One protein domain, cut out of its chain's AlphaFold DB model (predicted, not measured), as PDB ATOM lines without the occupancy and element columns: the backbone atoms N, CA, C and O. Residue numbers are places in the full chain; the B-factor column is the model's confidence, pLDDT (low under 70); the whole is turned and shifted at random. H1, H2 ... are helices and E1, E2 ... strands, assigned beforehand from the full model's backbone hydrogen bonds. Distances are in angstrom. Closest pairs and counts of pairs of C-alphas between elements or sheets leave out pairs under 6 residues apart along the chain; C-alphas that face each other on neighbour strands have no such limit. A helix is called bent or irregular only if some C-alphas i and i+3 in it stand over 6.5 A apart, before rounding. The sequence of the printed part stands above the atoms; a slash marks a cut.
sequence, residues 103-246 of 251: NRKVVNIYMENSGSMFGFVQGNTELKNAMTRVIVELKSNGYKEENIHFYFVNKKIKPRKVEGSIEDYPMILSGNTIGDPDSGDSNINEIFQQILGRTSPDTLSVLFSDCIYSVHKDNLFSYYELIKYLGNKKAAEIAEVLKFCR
ATOM      1  N   ASN A 103      -9.825  26.588  53.018       57.81
ATOM      2  CA  ASN A 103      -9.081  25.328  52.930       57.81
ATOM      3  C   ASN A 103      -9.645  24.338  51.889       57.81
ATOM      4  O   ASN A 103      -8.942  23.399  51.513       57.81
ATOM      5  N   ARG A 104     -10.895  24.507  51.445       60.59
ATOM      6  CA  ARG A 104     -11.556  23.716  50.396       60.59
ATOM      7  C   ARG A 104     -11.646  24.432  49.053       60.59
ATOM      8  O   ARG A 104     -11.923  23.758  48.064       60.59
ATOM      9  N   LYS A 105     -11.401  25.745  49.005       76.50
ATOM     10  CA  LYS A 105     -11.453  26.491  47.751       76.50
ATOM     11  C   LYS A 105     -10.229  26.205  46.893       76.50
ATOM     12  O   LYS A 105      -9.091  26.356  47.335       76.50
ATOM     13  N   VAL A 106     -10.487  25.796  45.656       90.00
ATOM     14  CA  VAL A 106      -9.470  25.638  44.613       90.00
ATOM     15  C   VAL A 106      -9.258  26.992  43.949       90.00
ATOM     16  O   VAL A 106     -10.222  27.676  43.617       90.00
ATOM     17  N   VAL A 107      -8.007  27.385  43.728       92.06
ATOM     18  CA  VAL A 107      -7.674  28.606  42.992       92.06
ATOM     19  C   VAL A 107      -6.989  28.230  41.692       92.06
ATOM     20  O   VAL A 107      -5.899  27.667  41.694       92.06
ATOM     21  N   ASN A 108      -7.601  28.580  40.569       94.75
ATOM     22  CA  ASN A 108      -7.022  28.384  39.248       94.75
ATOM     23  C   ASN A 108      -6.549  29.729  38.689       94.75
ATOM     24  O   ASN A 108      -7.356  30.596  38.353       94.75
ATOM     25  N   ILE A 109      -5.236  29.888  38.569       94.88
ATOM     26  CA  ILE A 109      -4.580  31.049  37.972       94.88
ATOM     27  C   ILE A 109      -4.273  30.739  36.507       94.88
ATOM     28  O   ILE A 109      -3.448  29.880  36.190       94.88
ATOM     29  N   TYR A 110      -4.922  31.464  35.606       94.94
ATOM     30  CA  TYR A 110      -4.755  31.380  34.163       94.94
ATOM     31  C   TYR A 110      -3.939  32.569  33.665       94.94
ATOM     32  O   TYR A 110      -4.268  33.719  33.941       94.94
ATOM     33  N   MET A 111      -2.894  32.298  32.895       94.00
ATOM     34  CA  MET A 111      -2.137  33.301  32.156       94.00
ATOM     35  C   MET A 111      -2.430  33.129  30.669       94.00
ATOM     36  O   MET A 111      -2.156  32.066  30.104       94.00
ATOM     37  N   GLU A 112      -2.986  34.160  30.038       92.31
ATOM     38  CA  GLU A 112      -3.110  34.191  28.587       92.31
ATOM     39  C   GLU A 112      -1.719  34.082  27.953       92.31
ATOM     40  O   GLU A 112      -0.780  34.760  28.370       92.31
ATOM     41  N   ASN A 113      -1.569  33.221  26.946       92.12
ATOM     42  CA  ASN A 113      -0.279  32.984  26.304       92.12
ATOM     43  C   ASN A 113      -0.264  33.305  24.799       92.12
ATOM     44  O   ASN A 113       0.344  32.588  24.005       92.12
ATOM     45  N   SER A 114      -0.941  34.385  24.410       89.94
ATOM     46  CA  SER A 114      -0.886  34.967  23.065       89.94
ATOM     47  C   SER A 114       0.377  35.812  22.851       89.94
ATOM     48  O   SER A 114       1.115  36.136  23.782       89.94
ATOM     49  N   GLY A 115       0.648  36.171  21.599       86.69
ATOM     50  CA  GLY A 115       1.838  36.913  21.193       86.69
ATOM     51  C   GLY A 115       1.836  38.347  21.707       86.69
ATOM     52  O   GLY A 115       2.901  38.881  22.014       86.69
ATOM     53  N   SER A 116       0.657  38.957  21.876       86.94
ATOM     54  CA  SER A 116       0.526  40.290  22.476       86.94
ATOM     55  C   SER A 116       0.983  40.306  23.940       86.94
ATOM     56  O   SER A 116       1.608  41.273  24.379       86.94
ATOM     57  N   MET A 117       0.839  39.182  24.654       90.38
ATOM     58  CA  MET A 117       1.299  39.031  26.038       90.38
ATOM     59  C   MET A 117       2.826  39.001  26.195       90.38
ATOM     60  O   MET A 117       3.326  39.170  27.309       90.38
ATOM     61  N   PHE A 118       3.599  38.817  25.117       90.31
ATOM     62  CA  PHE A 118       5.058  38.640  25.207       90.31
ATOM     63  C   PHE A 118       5.753  39.866  25.808       90.31
ATOM     64  O   PHE A 118       6.671  39.718  26.618       90.31
ATOM     65  N   GLY A 119       5.287  41.073  25.466       86.62
ATOM     66  CA  GLY A 119       5.814  42.318  26.030       86.62
ATOM     67  C   GLY A 119       5.547  42.450  27.532       86.62
ATOM     68  O   GLY A 119       6.382  42.972  28.266       86.62
ATOM     69  N   PHE A 120       4.429  41.903  28.012       89.19
ATOM     70  CA  PHE A 120       4.013  41.995  29.411       89.19
ATOM     71  C   PHE A 120       4.716  40.998  30.331       89.19
ATOM     72  O   PHE A 120       4.636  41.139  31.549       89.19
ATOM     73  N   VAL A 121       5.424  40.006  29.791       91.94
ATOM     74  CA  VAL A 121       6.182  39.026  30.589       91.94
ATOM     75  C   VAL A 121       7.696  39.182  30.463       91.94
ATOM     76  O   VAL A 121       8.444  38.426  31.080       91.94
ATOM     77  N   GLN A 122       8.182  40.140  29.675       90.56
ATOM     78  CA  GLN A 122       9.614  40.328  29.475       90.56
ATOM     79  C   GLN A 122      10.216  41.250  30.544       90.56
ATOM     80  O   GLN A 122       9.828  42.404  30.678       90.56
ATOM     81  N   GLY A 123      11.217  40.759  31.283       89.12
ATOM     82  CA  GLY A 123      11.844  41.523  32.370       89.12
ATOM     83  C   GLY A 123      10.923  41.694  33.582       89.12
ATOM     84  O   GLY A 123      10.083  40.830  33.838       89.12
ATOM     85  N   ASN A 124      11.098  42.783  34.334       89.19
ATOM     86  CA  ASN A 124      10.253  43.130  35.479       89.19
ATOM     87  C   ASN A 124       9.109  44.027  35.005       89.19
ATOM     88  O   ASN A 124       9.336  45.185  34.662       89.19
ATOM     89  N   THR A 125       7.891  43.493  34.984       90.38
ATOM     90  CA  THR A 125       6.719  44.177  34.428       90.38
ATOM     91  C   THR A 125       5.639  44.383  35.479       90.38
ATOM     92  O   THR A 125       5.590  43.694  36.503       90.38
ATOM     93  N   GLU A 126       4.724  45.313  35.213       88.00
ATOM     94  CA  GLU A 126       3.559  45.538  36.072       88.00
ATOM     95  C   GLU A 126       2.672  44.299  36.179       88.00
ATOM     96  O   GLU A 126       2.185  44.001  37.269       88.00
ATOM     97  N   LEU A 127       2.535  43.535  35.089       90.06
ATOM     98  CA  LEU A 127       1.792  42.279  35.089       90.06
ATOM     99  C   LEU A 127       2.395  41.285  36.088       90.06
ATOM    100  O   LEU A 127       1.677  40.755  36.931       90.06
ATOM    101  N   LYS A 128       3.718  41.081  36.057       90.88
ATOM    102  CA  LYS A 128       4.395  40.193  37.012       90.88
ATOM    103  C   LYS A 128       4.231  40.671  38.449       90.88
ATOM    104  O   LYS A 128       3.935  39.865  39.323       90.88
ATOM    105  N   ASN A 129       4.340  41.978  38.683       87.00
ATOM    106  CA  ASN A 129       4.126  42.563  40.007       87.00
ATOM    107  C   ASN A 129       2.678  42.387  40.496       87.00
ATOM    108  O   ASN A 129       2.445  42.196  41.689       87.00
ATOM    109  N   ALA A 130       1.691  42.477  39.602       87.50
ATOM    110  CA  ALA A 130       0.292  42.204  39.922       87.50
ATOM    111  C   ALA A 130       0.078  40.719  40.248       87.50
ATOM    112  O   ALA A 130      -0.511  40.411  41.280       87.50
ATOM    113  N   MET A 131       0.636  39.810  39.442       92.44
ATOM    114  CA  MET A 131       0.592  38.370  39.711       92.44
ATOM    115  C   MET A 131       1.208  38.021  41.068       92.44
ATOM    116  O   MET A 131       0.588  37.310  41.852       92.44
ATOM    117  N   THR A 132       2.393  38.557  41.385       89.56
ATOM    118  CA  THR A 132       3.035  38.341  42.690       89.56
ATOM    119  C   THR A 132       2.148  38.829  43.834       89.56
ATOM    120  O   THR A 132       1.990  38.112  44.817       89.56
ATOM    121  N   ARG A 133       1.528  40.011  43.705       85.50
ATOM    122  CA  ARG A 133       0.617  40.544  44.731       85.50
ATOM    123  C   ARG A 133      -0.588  39.640  44.961       85.50
ATOM    124  O   ARG A 133      -0.857  39.315  46.110       85.50
ATOM    125  N   VAL A 134      -1.232  39.167  43.893       87.62
ATOM    126  CA  VAL A 134      -2.355  38.220  43.995       87.62
ATOM    127  C   VAL A 134      -1.927  36.937  44.708       87.62
ATOM    128  O   VAL A 134      -2.610  36.487  45.619       87.62
ATOM    129  N   ILE A 135      -0.775  36.359  44.355       89.81
ATOM    130  CA  ILE A 135      -0.292  35.119  44.984       89.81
ATOM    131  C   ILE A 135      -0.015  35.327  46.482       89.81
ATOM    132  O   ILE A 135      -0.428  34.511  47.309       89.81
ATOM    133  N   VAL A 136       0.645  36.430  46.846       85.69
ATOM    134  CA  VAL A 136       0.925  36.783  48.249       85.69
ATOM    135  C   VAL A 136      -0.365  37.017  49.035       85.69
ATOM    136  O   VAL A 136      -0.475  36.587  50.184       85.69
ATOM    137  N   GLU A 137      -1.350  37.673  48.427       82.69
ATOM    138  CA  GLU A 137      -2.649  37.943  49.040       82.69
ATOM    139  C   GLU A 137      -3.457  36.661  49.256       82.69
ATOM    140  O   GLU A 137      -3.999  36.466  50.342       82.69
ATOM    141  N   LEU A 138      -3.466  35.735  48.293       85.00
ATOM    142  CA  LEU A 138      -4.089  34.417  48.462       85.00
ATOM    143  C   LEU A 138      -3.492  33.676  49.666       85.00
ATOM    144  O   LEU A 138      -4.224  33.228  50.548       85.00
ATOM    145  N   LYS A 139      -2.161  33.612  49.763       84.25
ATOM    146  CA  LYS A 139      -1.493  32.982  50.914       84.25
ATOM    147  C   LYS A 139      -1.811  33.686  52.231       84.25
ATOM    148  O   LYS A 139      -2.092  33.025  53.229       84.25
ATOM    149  N   SER A 140      -1.790  35.018  52.238       78.50
ATOM    150  CA  SER A 140      -2.067  35.822  53.439       78.50
ATOM    151  C   SER A 140      -3.508  35.658  53.928       78.50
ATOM    152  O   SER A 140      -3.752  35.711  55.130       78.50
ATOM    153  N   ASN A 141      -4.441  35.381  53.014       78.25
ATOM    154  CA  ASN A 141      -5.838  35.073  53.316       78.25
ATOM    155  C   ASN A 141      -6.082  33.582  53.629       78.25
ATOM    156  O   ASN A 141      -7.226  33.154  53.728       78.25
ATOM    157  N   GLY A 142      -5.036  32.770  53.811       79.44
ATOM    158  CA  GLY A 142      -5.168  31.384  54.267       79.44
ATOM    159  C   GLY A 142      -5.497  30.364  53.174       79.44
ATOM    160  O   GLY A 142      -5.832  29.223  53.501       79.44
ATOM    161  N   TYR A 143      -5.374  30.725  51.890       85.00
ATOM    162  CA  TYR A 143      -5.415  29.735  50.816       85.00
ATOM    163  C   TYR A 143      -4.163  28.859  50.861       85.00
ATOM    164  O   TYR A 143      -3.028  29.333  50.950       85.00
ATOM    165  N   LYS A 144      -4.388  27.552  50.776       88.12
ATOM    166  CA  LYS A 144      -3.345  26.532  50.778       88.12
ATOM    167  C   LYS A 144      -2.660  26.443  49.423       88.12
ATOM    168  O   LYS A 144      -3.343  26.347  48.406       88.12
ATOM    169  N   GLU A 145      -1.331  26.401  49.407       90.44
ATOM    170  CA  GLU A 145      -0.560  26.305  48.160       90.44
ATOM    171  C   GLU A 145      -0.938  25.075  47.329       90.44
ATOM    172  O   GLU A 145      -1.016  25.175  46.107       90.44
ATOM    173  N   GLU A 146      -1.252  23.938  47.965       90.81
ATOM    174  CA  GLU A 146      -1.673  22.726  47.253       90.81
ATOM    175  C   GLU A 146      -2.983  22.888  46.465       90.81
ATOM    176  O   GLU A 146      -3.233  22.117  45.538       90.81
ATOM    177  N   ASN A 147      -3.793  23.896  46.803       91.38
ATOM    178  CA  ASN A 147      -5.045  24.223  46.128       91.38
ATOM    179  C   ASN A 147      -4.880  25.324  45.068       91.38
ATOM    180  O   ASN A 147      -5.859  25.678  44.413       91.38
ATOM    181  N   ILE A 148      -3.679  25.892  44.909       92.94
ATOM    182  CA  ILE A 148      -3.394  26.935  43.920       92.94
ATOM    183  C   ILE A 148      -2.754  26.280  42.694       92.94
ATOM    184  O   ILE A 148      -1.694  25.654  42.755       92.94
ATOM    185  N   HIS A 149      -3.410  26.413  41.549       95.00
ATOM    186  CA  HIS A 149      -3.026  25.771  40.301       95.00
ATOM    187  C   HIS A 149      -2.774  26.807  39.216       95.00
ATOM    188  O   HIS A 149      -3.548  27.745  39.042       95.00
ATOM    189  N   PHE A 150      -1.709  26.609  38.444       95.81
ATOM    190  CA  PHE A 150      -1.304  27.529  37.389       95.81
ATOM    191  C   PHE A 150      -1.538  26.910  36.017       95.81
ATOM    192  O   PHE A 150      -1.265  25.728  35.784       95.81
ATOM    193  N   TYR A 151      -2.015  27.727  35.087       95.12
ATOM    194  CA  TYR A 151      -2.317  27.323  33.725       95.12
ATOM    195  C   TYR A 151      -1.893  28.400  32.730       95.12
ATOM    196  O   TYR A 151      -2.021  29.593  32.996       95.12
ATOM    197  N   PHE A 152      -1.469  27.972  31.544       94.31
ATOM    198  CA  PHE A 152      -1.525  28.807  30.348       94.31
ATOM    199  C   PHE A 152      -2.856  28.594  29.636       94.31
ATOM    200  O   PHE A 152      -3.375  27.472  29.619       94.31
ATOM    201  N   VAL A 153      -3.406  29.651  29.044       92.69
ATOM    202  CA  VAL A 153      -4.651  29.577  28.278       92.69
ATOM    203  C   VAL A 153      -4.562  30.379  26.983       92.69
ATOM    204  O   VAL A 153      -4.181  31.543  26.965       92.69
ATOM    205  N   ASN A 154      -4.950  29.728  25.893       91.62
ATOM    206  CA  ASN A 154      -5.283  30.360  24.622       91.62
ATOM    207  C   ASN A 154      -6.326  29.461  23.934       91.62
ATOM    208  O   ASN A 154      -7.378  29.207  24.519       91.62
ATOM    209  N   LYS A 155      -6.007  28.833  22.795       88.12
ATOM    210  CA  LYS A 155      -6.872  27.829  22.139       88.12
ATOM    211  C   LYS A 155      -7.148  26.590  23.003       88.12
ATOM    212  O   LYS A 155      -8.098  25.853  22.766       88.12
ATOM    213  N   LYS A 156      -6.282  26.325  23.987       91.00
ATOM    214  CA  LYS A 156      -6.424  25.248  24.974       91.00
ATOM    215  C   LYS A 156      -5.812  25.649  26.310       91.00
ATOM    216  O   LYS A 156      -4.762  26.287  26.343       91.00
ATOM    217  N   ILE A 157      -6.418  25.193  27.402       93.25
ATOM    218  CA  ILE A 157      -5.828  25.262  28.744       93.25
ATOM    219  C   ILE A 157      -4.699  24.231  28.873       93.25
ATOM    220  O   ILE A 157      -4.907  23.036  28.638       93.25
ATOM    221  N   LYS A 158      -3.524  24.677  29.321       93.12
ATOM    222  CA  LYS A 158      -2.362  23.833  29.621       93.12
ATOM    223  C   LYS A 158      -1.927  24.010  31.076       93.12
ATOM    224  O   LYS A 158      -1.664  25.140  31.473       93.12
ATOM    225  N   PRO A 159      -1.812  22.934  31.872       94.06
ATOM    226  CA  PRO A 159      -1.302  23.043  33.235       94.06
ATOM    227  C   PRO A 159       0.172  23.452  33.235       94.06
ATOM    228  O   PRO A 159       0.966  22.951  32.434       94.06
ATOM    229  N   ARG A 160       0.541  24.318  34.176       91.50
ATOM    230  CA  ARG A 160       1.914  24.750  34.410       91.50
ATOM    231  C   ARG A 160       2.318  24.378  35.829       91.50
ATOM    232  O   ARG A 160       1.774  24.880  36.803       91.50
ATOM    233  N   LYS A 161       3.293  23.478  35.940       87.69
ATOM    234  CA  LYS A 161       3.922  23.176  37.229       87.69
ATOM    235  C   LYS A 161       4.838  24.328  37.618       87.69
ATOM    236  O   LYS A 161       5.604  24.781  36.767       87.69
ATOM    237  N   VAL A 162       4.769  24.756  38.869       87.88
ATOM    238  CA  VAL A 162       5.740  25.678  39.459       87.88
ATOM    239  C   VAL A 162       6.752  24.843  40.227       87.88
ATOM    240  O   VAL A 162       6.375  23.943  40.974       87.88
ATOM    241  N   GLU A 163       8.031  25.082  39.970       83.56
ATOM    242  CA  GLU A 163       9.121  24.477  40.730       83.56
ATOM    243  C   GLU A 163       9.544  25.477  41.805       83.56
ATOM    244  O   GLU A 163       9.754  26.647  41.492       83.56
ATOM    245  N   GLY A 164       9.660  25.033  43.058       85.62
ATOM    246  CA  GLY A 164       9.960  25.924  44.181       85.62
ATOM    247  C   GLY A 164       8.722  26.642  44.722       85.62
ATOM    248  O   GLY A 164       7.642  26.052  44.774       85.62
ATOM    249  N   SER A 165       8.900  27.889  45.166       89.69
ATOM    250  CA  SER A 165       7.830  28.691  45.764       89.69
ATOM    251  C   SER A 165       6.856  29.165  44.692       89.69
ATOM    252  O   SER A 165       7.270  29.597  43.614       89.69
ATOM    253  N   ILE A 166       5.554  29.144  44.978       91.69
ATOM    254  CA  ILE A 166       4.553  29.611  44.008       91.69
ATOM    255  C   ILE A 166       4.695  31.110  43.682       91.69
ATOM    256  O   ILE A 166       4.322  31.546  42.595       91.69
ATOM    257  N   GLU A 167       5.297  31.894  44.576       89.81
ATOM    258  CA  GLU A 167       5.621  33.315  44.406       89.81
ATOM    259  C   GLU A 167       6.705  33.576  43.362       89.81
ATOM    260  O   GLU A 167       6.756  34.677  42.811       89.81
ATOM    261  N   ASP A 168       7.536  32.578  43.057       89.31
ATOM    262  CA  ASP A 168       8.571  32.680  42.026       89.31
ATOM    263  C   ASP A 168       7.980  32.509  40.618       89.31
ATOM    264  O   ASP A 168       8.622  32.847  39.617       89.31
ATOM    265  N   TYR A 169       6.731  32.035  40.518       92.19
ATOM    266  CA  TYR A 169       6.062  31.792  39.244       92.19
ATOM    267  C   TYR A 169       6.077  33.002  38.295       92.19
ATOM    268  O   TYR A 169       6.456  32.830  37.136       92.19
ATOM    269  N   PRO A 170       5.745  34.238  38.722       91.81
ATOM    270  CA  PRO A 170       5.777  35.387  37.823       91.81
ATOM    271  C   PRO A 170       7.196  35.721  37.344       91.81
ATOM    272  O   PRO A 170       7.372  36.205  36.226       91.81
ATOM    273  N   MET A 171       8.219  35.432  38.154       89.06
ATOM    274  CA  MET A 171       9.614  35.750  37.833       89.06
ATOM    275  C   MET A 171      10.166  34.858  36.724       89.06
ATOM    276  O   MET A 171      10.948  35.332  35.898       89.06
ATOM    277  N   ILE A 172       9.704  33.608  36.641       89.25
ATOM    278  CA  ILE A 172      10.120  32.674  35.587       89.25
ATOM    279  C   ILE A 172       9.406  32.907  34.248       89.25
ATOM    280  O   ILE A 172       9.798  32.308  33.247       89.25
ATOM    281  N   LEU A 173       8.373  33.760  34.197       91.62
ATOM    282  CA  LEU A 173       7.679  34.067  32.948       91.62
ATOM    283  C   LEU A 173       8.565  34.892  32.007       91.62
ATOM    284  O   LEU A 173       9.275  35.814  32.399       91.62
ATOM    285  N   SER A 174       8.500  34.558  30.732       91.12
ATOM    286  CA  SER A 174       9.164  35.204  29.601       91.12
ATOM    287  C   SER A 174       8.458  34.789  28.313       91.12
ATOM    288  O   SER A 174       7.749  33.775  28.304       91.12
ATOM    289  N   GLY A 175       8.698  35.507  27.211       86.62
ATOM    290  CA  GLY A 175       8.144  35.145  25.899       86.62
ATOM    291  C   GLY A 175       8.434  33.687  25.519       86.62
ATOM    292  O   GLY A 175       7.552  32.985  25.040       86.62
ATOM    293  N   ASN A 176       9.624  33.178  25.856       86.12
ATOM    294  CA  ASN A 176      10.000  31.786  25.592       86.12
ATOM    295  C   ASN A 176       9.223  30.771  26.441       86.12
ATOM    296  O   ASN A 176       8.962  29.664  25.987       86.12
ATOM    297  N   THR A 177       8.878  31.120  27.682       87.06
ATOM    298  CA  THR A 177       8.164  30.197  28.583       87.06
ATOM    299  C   THR A 177       6.659  30.165  28.355       87.06
ATOM    300  O   THR A 177       6.036  29.159  28.683       87.06
ATOM    301  N   ILE A 178       6.083  31.255  27.834       87.81
ATOM    302  CA  ILE A 178       4.648  31.327  27.526       87.81
ATOM    303  C   ILE A 178       4.366  30.983  26.058       87.81
ATOM    304  O   ILE A 178       3.263  30.547  25.728       87.81
ATOM    305  N   GLY A 179       5.361  31.153  25.183       81.44
ATOM    306  CA  GLY A 179       5.247  30.905  23.754       81.44
ATOM    307  C   GLY A 179       4.868  29.463  23.426       81.44
ATOM    308  O   GLY A 179       5.359  28.504  24.020       81.44
ATOM    309  N   ASP A 180       3.982  29.324  22.446       78.25
ATOM    310  CA  ASP A 180       3.474  28.054  21.932       78.25
ATOM    311  C   ASP A 180       3.236  28.202  20.421       78.25
ATOM    312  O   ASP A 180       3.003  29.324  19.974       78.25
ATOM    313  N   PRO A 181       3.221  27.132  19.601       70.19
ATOM    314  CA  PRO A 181       2.934  27.259  18.168       70.19
ATOM    315  C   PRO A 181       1.586  27.927  17.852       70.19
ATOM    316  O   PRO A 181       1.407  28.461  16.763       70.19
ATOM    317  N   ASP A 182       0.655  27.923  18.809       69.62
ATOM    318  CA  ASP A 182      -0.661  28.548  18.710       69.62
ATOM    319  C   ASP A 182      -0.733  29.974  19.290       69.62
ATOM    320  O   ASP A 182      -1.822  30.536  19.347       69.62
ATOM    321  N   SER A 183       0.379  30.585  19.714       73.06
ATOM    322  CA  SER A 183       0.387  31.901  20.376       73.06
ATOM    323  C   SER A 183       0.243  33.097  19.425       73.06
ATOM    324  O   SER A 183       0.563  34.206  19.820       73.06
ATOM    325  N   GLY A 184      -0.154  32.918  18.164       73.12
ATOM    326  CA  GLY A 184      -0.236  34.031  17.205       73.12
ATOM    327  C   GLY A 184      -1.337  35.042  17.546       73.12
ATOM    328  O   GLY A 184      -1.104  36.247  17.512       73.12
ATOM    329  N   ASP A 185      -2.511  34.536  17.907       77.25
ATOM    330  CA  ASP A 185      -3.722  35.285  18.228       77.25
ATOM    331  C   ASP A 185      -4.441  34.674  19.439       77.25
ATOM    332  O   ASP A 185      -4.093  33.580  19.898       77.25
ATOM    333  N   SER A 186      -5.431  35.390  19.974       81.00
ATOM    334  CA  SER A 186      -6.329  34.885  21.014       81.00
ATOM    335  C   SER A 186      -7.784  35.250  20.747       81.00
ATOM    336  O   SER A 186      -8.134  36.372  20.365       81.00
ATOM    337  N   ASN A 187      -8.667  34.284  20.998       84.88
ATOM    338  CA  ASN A 187     -10.101  34.520  21.060       84.88
ATOM    339  C   ASN A 187     -10.532  34.587  22.526       84.88
ATOM    340  O   ASN A 187     -10.740  33.560  23.176       84.88
ATOM    341  N   ILE A 188     -10.696  35.802  23.053       82.44
ATOM    342  CA  ILE A 188     -11.052  35.994  24.464       82.44
ATOM    343  C   ILE A 188     -12.389  35.328  24.833       82.44
ATOM    344  O   ILE A 188     -12.555  34.867  25.961       82.44
ATOM    345  N   ASN A 189     -13.330  35.205  23.885       80.62
ATOM    346  CA  ASN A 189     -14.600  34.518  24.129       80.62
ATOM    347  C   ASN A 189     -14.361  33.030  24.424       80.62
ATOM    348  O   ASN A 189     -14.941  32.483  25.360       80.62
ATOM    349  N   GLU A 190     -13.483  32.382  23.656       85.81
ATOM    350  CA  GLU A 190     -13.108  30.981  23.868       85.81
ATOM    351  C   GLU A 190     -12.316  30.801  25.167       85.81
ATOM    352  O   GLU A 190     -12.520  29.813  25.871       85.81
ATOM    353  N   ILE A 191     -11.447  31.755  25.521       88.75
ATOM    354  CA  ILE A 191     -10.726  31.748  26.803       88.75
ATOM    355  C   ILE A 191     -11.722  31.787  27.968       88.75
ATOM    356  O   ILE A 191     -11.669  30.925  28.849       88.75
ATOM    357  N   PHE A 192     -12.681  32.719  27.950       86.38
ATOM    358  CA  PHE A 192     -13.713  32.791  28.985       86.38
ATOM    359  C   PHE A 192     -14.565  31.524  29.040       86.38
ATOM    360  O   PHE A 192     -14.797  31.000  30.126       86.38
ATOM    361  N   GLN A 193     -15.000  30.988  27.897       85.62
ATOM    362  CA  GLN A 193     -15.769  29.741  27.861       85.62
ATOM    363  C   GLN A 193     -14.995  28.569  28.475       85.62
ATOM    364  O   GLN A 193     -15.563  27.808  29.261       85.62
ATOM    365  N   GLN A 194     -13.701  28.438  28.168       90.38
ATOM    366  CA  GLN A 194     -12.847  27.393  28.735       90.38
ATOM    367  C   GLN A 194     -12.689  27.528  30.254       90.38
ATOM    368  O   GLN A 194     -12.773  26.521  30.958       90.38
ATOM    369  N   ILE A 195     -12.482  28.749  30.760       90.69
ATOM    370  CA  ILE A 195     -12.339  29.018  32.198       90.69
ATOM    371  C   ILE A 195     -13.663  28.745  32.916       90.69
ATOM    372  O   ILE A 195     -13.713  27.900  33.803       90.69
ATOM    373  N   LEU A 196     -14.763  29.347  32.458       85.62
ATOM    374  CA  LEU A 196     -16.098  29.190  33.053       85.62
ATOM    375  C   LEU A 196     -16.657  27.769  32.933       85.62
ATOM    376  O   LEU A 196     -17.578  27.391  33.660       85.62
ATOM    377  N   GLY A 197     -16.154  26.978  31.984       84.00
ATOM    378  CA  GLY A 197     -16.430  25.547  31.885       84.00
ATOM    379  C   GLY A 197     -15.749  24.718  32.981       84.00
ATOM    380  O   GLY A 197     -16.176  23.595  33.234       84.00
ATOM    381  N   ARG A 198     -14.714  25.263  33.632       81.50
ATOM    382  CA  ARG A 198     -13.945  24.629  34.718       81.50
ATOM    383  C   ARG A 198     -14.152  25.280  36.087       81.50
ATOM    384  O   ARG A 198     -13.724  24.703  37.080       81.50
ATOM    385  N   THR A 199     -14.796  26.441  36.145       83.31
ATOM    386  CA  THR A 199     -15.185  27.093  37.399       83.31
ATOM    387  C   THR A 199     -16.421  26.413  37.998       83.31
ATOM    388  O   THR A 199     -17.421  26.188  37.311       83.31
ATOM    389  N   SER A 200     -16.333  26.073  39.283       80.00
ATOM    390  CA  SER A 200     -17.423  25.584  40.133       80.00
ATOM    391  C   SER A 200     -17.587  26.519  41.343       80.00
ATOM    392  O   SER A 200     -16.676  27.308  41.580       80.00
ATOM    393  N   PRO A 201     -18.668  26.403  42.142       76.94
ATOM    394  CA  PRO A 201     -18.897  27.277  43.304       76.94
ATOM    395  C   PRO A 201     -17.755  27.320  44.337       76.94
ATOM    396  O   PRO A 201     -17.604  28.291  45.070       76.94
ATOM    397  N   ASP A 202     -16.929  26.271  44.393       82.06
ATOM    398  CA  ASP A 202     -15.772  26.182  45.293       82.06
ATOM    399  C   ASP A 202     -14.445  26.533  44.583       82.06
ATOM    400  O   ASP A 202     -13.363  26.190  45.064       82.06
ATOM    401  N   THR A 203     -14.502  27.169  43.407       83.50
ATOM    402  CA  THR A 203     -13.328  27.493  42.586       83.50
ATOM    403  C   THR A 203     -13.209  28.992  42.338       83.50
ATOM    404  O   THR A 203     -14.003  29.571  41.604       83.50
ATOM    405  N   LEU A 204     -12.129  29.606  42.816       86.00
ATOM    406  CA  LEU A 204     -11.721  30.941  42.382       86.00
ATOM    407  C   LEU A 204     -10.922  30.831  41.077       86.00
ATOM    408  O   LEU A 204      -9.910  30.135  41.017       86.00
ATOM    409  N   SER A 205     -11.358  31.512  40.019       91.25
ATOM    410  CA  SER A 205     -10.651  31.539  38.731       91.25
ATOM    411  C   SER A 205     -10.120  32.939  38.440       91.25
ATOM    412  O   SER A 205     -10.896  33.881  38.328       91.25
ATOM    413  N   VAL A 206      -8.801  33.072  38.289       91.12
ATOM    414  CA  VAL A 206      -8.118  34.351  38.038       91.12
ATOM    415  C   VAL A 206      -7.499  34.321  36.647       91.12
ATOM    416  O   VAL A 206      -6.746  33.402  36.341       91.12
ATOM    417  N   LEU A 207      -7.787  35.316  35.804       94.06
ATOM    418  CA  LEU A 207      -7.201  35.451  34.466       94.06
ATOM    419  C   LEU A 207      -6.262  36.660  34.402       94.06
ATOM    420  O   LEU A 207      -6.676  37.784  34.673       94.06
ATOM    421  N   PHE A 208      -5.028  36.427  33.962       92.75
ATOM    422  CA  PHE A 208      -4.057  37.449  33.577       92.75
ATOM    423  C   PHE A 208      -3.997  37.538  32.048       92.75
ATOM    424  O   PHE A 208      -3.633  36.568  31.386       92.75
ATOM    425  N   SER A 209      -4.389  38.686  31.499       89.69
ATOM    426  CA  SER A 209      -4.584  38.933  30.065       89.69
ATOM    427  C   SER A 209      -4.481  40.437  29.794       89.69
ATOM    428  O   SER A 209      -4.794  41.240  30.674       89.69
ATOM    429  N   ASP A 210      -4.058  40.823  28.592       85.31
ATOM    430  CA  ASP A 210      -4.136  42.209  28.108       85.31
ATOM    431  C   ASP A 210      -5.551  42.572  27.609       85.31
ATOM    432  O   ASP A 210      -5.826  43.722  27.263       85.31
ATOM    433  N   CYS A 211      -6.463  41.594  27.603       82.94
ATOM    434  CA  CYS A 211      -7.835  41.660  27.114       82.94
ATOM    435  C   CYS A 211      -7.942  42.205  25.671       82.94
ATOM    436  O   CYS A 211      -9.000  42.725  25.294       82.94
ATOM    437  N   ILE A 212      -6.885  42.114  24.850       74.50
ATOM    438  CA  ILE A 212      -6.895  42.637  23.481       74.50
ATOM    439  C   ILE A 212      -7.760  41.733  22.597       74.50
ATOM    440  O   ILE A 212      -7.496  40.551  22.385       74.50
ATOM    441  N   TYR A 213      -8.831  42.307  22.052       66.00
ATOM    442  CA  TYR A 213      -9.816  41.569  21.270       66.00
ATOM    443  C   TYR A 213      -9.315  41.306  19.840       66.00
ATOM    444  O   TYR A 213      -9.442  42.165  18.968       66.00
ATOM    445  N   SER A 214      -8.768  40.111  19.591       62.06
ATOM    446  CA  SER A 214      -8.215  39.711  18.283       62.06
ATOM    447  C   SER A 214      -9.071  38.687  17.515       62.06
ATOM    448  O   SER A 214      -8.560  37.761  16.889       62.06
ATOM    449  N   VAL A 215     -10.404  38.834  17.520       59.12
ATOM    450  CA  VAL A 215     -11.257  37.932  16.721       59.12
ATOM    451  C   VAL A 215     -11.167  38.265  15.230       59.12
ATOM    452  O   VAL A 215     -11.356  39.407  14.804       59.12
ATOM    453  N   HIS A 216     -10.905  37.250  14.413       55.16
ATOM    454  CA  HIS A 216     -11.018  37.370  12.964       55.16
ATOM    455  C   HIS A 216     -12.504  37.503  12.588       55.16
ATOM    456  O   HIS A 216     -13.362  36.886  13.223       55.16
ATOM    457  N   LYS A 217     -12.815  38.317  11.565       50.81
ATOM    458  CA  LYS A 217     -14.188  38.703  11.157       50.81
ATOM    459  C   LYS A 217     -15.173  37.535  10.996       50.81
ATOM    460  O   LYS A 217     -16.374  37.753  11.128       50.81
ATOM    461  N   ASP A 218     -14.674  36.328  10.762       52.62
ATOM    462  CA  ASP A 218     -15.483  35.142  10.480       52.62
ATOM    463  C   ASP A 218     -15.946  34.395  11.749       52.62
ATOM    464  O   ASP A 218     -16.825  33.543  11.666       52.62
ATOM    465  N   ASN A 219     -15.414  34.747  12.929       48.97
ATOM    466  CA  ASN A 219     -15.722  34.125  14.226       48.97
ATOM    467  C   ASN A 219     -16.263  35.141  15.247       48.97
ATOM    468  O   ASN A 219     -15.962  35.090  16.442       48.97
ATOM    469  N   LEU A 220     -17.098  36.074  14.780       49.31
ATOM    470  CA  LEU A 220     -17.883  36.965  15.633       49.31
ATOM    471  C   LEU A 220     -18.956  36.157  16.386       49.31
ATOM    472  O   LEU A 220     -20.154  36.255  16.130       49.31
ATOM    473  N   PHE A 221     -18.522  35.388  17.386       50.06
ATOM    474  CA  PHE A 221     -19.329  35.188  18.579       50.06
ATOM    475  C   PHE A 221     -19.591  36.589  19.121       50.06
ATOM    476  O   PHE A 221     -18.707  37.220  19.704       50.06
ATOM    477  N   SER A 222     -20.765  37.132  18.795       54.91
ATOM    478  CA  SER A 222     -21.073  38.511  19.136       54.91
ATOM    479  C   SER A 222     -20.904  38.686  20.644       54.91
ATOM    480  O   SER A 222     -21.268  37.805  21.423       54.91
ATOM    481  N   TYR A 223     -20.361  39.825  21.065       54.94
ATOM    482  CA  TYR A 223     -20.283  40.228  22.472       54.94
ATOM    483  C   TYR A 223     -21.602  39.966  23.235       54.94
ATOM    484  O   TYR A 223     -21.608  39.607  24.409       54.94
ATOM    485  N   TYR A 224     -22.729  40.047  22.524       55.72
ATOM    486  CA  TYR A 224     -24.066  39.731  23.010       55.72
ATOM    487  C   TYR A 224     -24.264  38.259  23.419       55.72
ATOM    488  O   TYR A 224     -24.907  37.982  24.428       55.72
ATOM    489  N   GLU A 225     -23.696  37.305  22.680       62.25
ATOM    490  CA  GLU A 225     -23.757  35.876  23.012       62.25
ATOM    491  C   GLU A 225     -22.878  35.533  24.224       62.25
ATOM    492  O   GLU A 225     -23.269  34.703  25.043       62.25
ATOM    493  N   LEU A 226     -21.745  36.230  24.409       58.38
ATOM    494  CA  LEU A 226     -20.965  36.133  25.648       58.38
ATOM    495  C   LEU A 226     -21.789  36.640  26.840       58.38
ATOM    496  O   LEU A 226     -21.899  35.940  27.840       58.38
ATOM    497  N   ILE A 227     -22.437  37.804  26.723       60.19
ATOM    498  CA  ILE A 227     -23.300  38.341  27.789       60.19
ATOM    499  C   ILE A 227     -24.436  37.369  28.134       60.19
ATOM    500  O   ILE A 227     -24.687  37.130  29.314       60.19
ATOM    501  N   LYS A 228     -25.097  36.767  27.137       60.41
ATOM    502  CA  LYS A 228     -26.130  35.744  27.380       60.41
ATOM    503  C   LYS A 228     -25.574  34.521  28.104       60.41
ATOM    504  O   LYS A 228     -26.205  34.025  29.035       60.41
ATOM    505  N   TYR A 229     -24.406  34.036  27.686       60.31
ATOM    506  CA  TYR A 229     -23.752  32.895  28.321       60.31
ATOM    507  C   TYR A 229     -23.403  33.189  29.788       60.31
ATOM    508  O   TYR A 229     -23.704  32.377  30.662       60.31
ATOM    509  N   LEU A 230     -22.846  34.372  30.067       60.69
ATOM    510  CA  LEU A 230     -22.513  34.825  31.421       60.69
ATOM    511  C   LEU A 230     -23.767  35.019  32.289       60.69
ATOM    512  O   LEU A 230     -23.797  34.571  33.432       60.69
ATOM    513  N   GLY A 231     -24.824  35.624  31.740       55.19
ATOM    514  CA  GLY A 231     -26.077  35.879  32.457       55.19
ATOM    515  C   GLY A 231     -26.811  34.608  32.899       55.19
ATOM    516  O   GLY A 231     -27.446  34.597  33.949       55.19
ATOM    517  N   ASN A 232     -26.673  33.511  32.149       54.53
ATOM    518  CA  ASN A 232     -27.326  32.236  32.460       54.53
ATOM    519  C   ASN A 232     -26.614  31.410  33.548       54.53
ATOM    520  O   ASN A 232     -27.212  30.478  34.083       54.53
ATOM    521  N   LYS A 233     -25.358  31.723  33.898       53.91
ATOM    522  CA  LYS A 233     -24.551  30.939  34.854       53.91
ATOM    523  C   LYS A 233     -24.601  31.420  36.318       53.91
ATOM    524  O   LYS A 233     -23.840  30.904  37.124       53.91
ATOM    525  N   LYS A 234     -25.559  32.287  36.682       43.72
ATOM    526  CA  LYS A 234     -25.649  33.043  37.956       43.72
ATOM    527  C   LYS A 234     -24.534  34.088  38.101       43.72
ATOM    528  O   LYS A 234     -23.347  33.799  38.095       43.72
ATOM    529  N   ALA A 235     -24.972  35.328  38.265       40.94
ATOM    530  CA  ALA A 235     -24.195  36.560  38.190       40.94
ATOM    531  C   ALA A 235     -23.316  36.885  39.421       40.94
ATOM    532  O   ALA A 235     -22.850  38.014  39.526       40.94
ATOM    533  N   ALA A 236     -23.073  35.943  40.338       41.50
ATOM    534  CA  ALA A 236     -22.369  36.235  41.594       41.50
ATOM    535  C   ALA A 236     -20.828  36.184  41.485       41.50
ATOM    536  O   ALA A 236     -20.149  36.939  42.165       41.50
ATOM    537  N   GLU A 237     -20.248  35.379  40.586       46.44
ATOM    538  CA  GLU A 237     -18.780  35.175  40.535       46.44
ATOM    539  C   GLU A 237     -18.050  36.001  39.453       46.44
ATOM    540  O   GLU A 237     -16.825  36.008  39.386       46.44
ATOM    541  N   ILE A 238     -18.773  36.710  38.578       42.38
ATOM    542  CA  ILE A 238     -18.198  37.316  37.354       42.38
ATOM    543  C   ILE A 238     -17.897  38.823  37.509       42.38
ATOM    544  O   ILE A 238     -17.169  39.400  36.698       42.38
ATOM    545  N   ALA A 239     -18.403  39.478  38.561       35.91
ATOM    546  CA  ALA A 239     -18.287  40.931  38.736       35.91
ATOM    547  C   ALA A 239     -16.841  41.434  38.947       35.91
ATOM    548  O   ALA A 239     -16.546  42.592  38.643       35.91
ATOM    549  N   GLU A 240     -15.921  40.581  39.402       39.72
ATOM    550  CA  GLU A 240     -14.542  40.986  39.708       39.72
ATOM    551  C   GLU A 240     -13.616  40.968  38.474       39.72
ATOM    552  O   GLU A 240     -12.749  41.828  38.321       39.72
ATOM    553  N   VAL A 241     -13.873  40.074  37.512       37.94
ATOM    554  CA  VAL A 241     -13.025  39.869  36.321       37.94
ATOM    555  C   VAL A 241     -13.055  41.068  35.359       37.94
ATOM    556  O   VAL A 241     -12.055  41.389  34.718       37.94
ATOM    557  N   LEU A 242     -14.178  41.786  35.269       35.25
ATOM    558  CA  LEU A 242     -14.347  42.891  34.311       35.25
ATOM    559  C   LEU A 242     -13.836  44.247  34.820       35.25
ATOM    560  O   LEU A 242     -13.592  45.151  34.016       35.25
ATOM    561  N   LYS A 243     -13.642  44.409  36.135       31.41
ATOM    562  CA  LYS A 243     -13.179  45.681  36.715       31.41
ATOM    563  C   LYS A 243     -11.707  45.960  36.380       31.41
ATOM    564  O   LYS A 243     -11.330  47.122  36.261       31.41
ATOM    565  N   PHE A 244     -10.914  44.913  36.131       32.44
ATOM    566  CA  PHE A 244      -9.493  45.022  35.793       32.44
ATOM    567  C   PHE A 244      -9.247  45.431  34.325       32.44
ATOM    568  O   PHE A 244      -8.451  46.336  34.076       32.44
ATOM    569  N   CYS A 245      -9.989  44.882  33.348       35.69
ATOM    570  CA  CYS A 245      -9.778  45.213  31.925       35.69
ATOM    571  C   CYS A 245     -10.088  46.695  31.586       35.69
ATOM    572  O   CYS A 245      -9.642  47.201  30.558       35.69
ATOM    573  N   ARG A 246     -10.836  47.434  32.426       30.11
ATOM    574  CA  ARG A 246     -11.207  48.840  32.149       30.11
ATOM    575  C   ARG A 246     -10.112  49.858  32.505       30.11
ATOM    576  O   ARG A 246     -10.225  51.013  32.106       30.11
TER     577      ARG A 246
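Overview. This is residues 103 to 246 of the 251 residues of an uncharacterized protein of Sphingobacterium wenxiniae (UniProt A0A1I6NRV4). A strongly twisted four-stranded sheet forms the core of three layers, with H2 over one face and H5 over the other. H3 packs beside H2, H1 and H4 touch near the ends of E1 and E2, and H6, reached through a long unnamed stretch, lies beyond H5. The printed part has 144 residues with seven named helices and four named strands, in the order E1 H1 H2 E2 E3 H3 H4 H5 E4 H6 H7. The sheet, order E3 E2 E1 E4, is mixed, and so is the class. The whole is compact, with a radius of gyration of the C-alphas of 15.2 A and spans of 43 by 34 by 25 A.

Arrangement. E1, residues 106 to 112, is parallel to E4, residues 203 to 208, at 19 degrees; N 108 and O 204 are within hydrogen-bond range, 2.8 A. E2, residues 148 to 153, is parallel to E1 at 27 degrees, with N 109 and O 149 at 2.8 A. E3, residues 157 to 160, makes an antiparallel hairpin with E2, with N 158 and O 152 at 2.8 A. H2, residues 126 to 140, is on the sheet at a height of 10.4 A, over E1 and only just not over E4, where 2 of its C-alphas fall. H5, residues 188 to 196, is on the opposite face at 8.9 A, over E1 and only just not over E2, where 2 fall. H1, residues 116 to 121, touches H2 only at the corner, closest C-alphas Phe 120 and Leu 127, 6.1 A. E1, H1, H2 and E2 make a strand-helix-strand unit, parallel neighbour strands joined through helices, with a right-handed crossover. H3, residues 166 to 172, touches H2 at a shallow tilt of 10 degrees, opposite ways, closest C-alphas Lys 128 and Pro 170, 5.1 A. H4, residues 175 to 178, touches H1, closest C-alphas Phe 118 and Gly 175, 4.7 A. H6, residues 223 to 232, is close to but not clearly touching H5, closest C-alphas Asn 189 and Leu 226, 6.7 A. H7, residues 241 to 246, only grazes the sheet, as do H3 and H4. Every O i to N i+4 pair is within hydrogen-bond range in H2, H5 and H6, against 1 of 2 in H1, 1 of 3 in H3 (O i to N i+3, 3 of 4) and 0 of 2 in H7 (0 of 3); H4 is too short for one.

Along the chain. E1 runs 19.2 A from C-alpha 106 at (-9.470, 25.638, 44.613). H2 is 20.7 A long, E4 16.3 A, E2 15.9 A and H6 14.6 A. H1 and H3 are only just irregular: C-alphas 116 and 119 are 6.7 A apart, 167 and 170 6.9 A. H7 ends at C-alpha 246, (-11.207, 48.840, 32.149).

Size, cuts and confidence. The C-alphas of Gly 142 and Asp 218, the two farthest apart, are 45.1 A apart. The printed part has no cut. The link from E4 to H6, residues 209 to 222, is long. The mean pLDDT of the printed part is 78.0; residues 103 to 104, 182 and 213 to 246 are under 70.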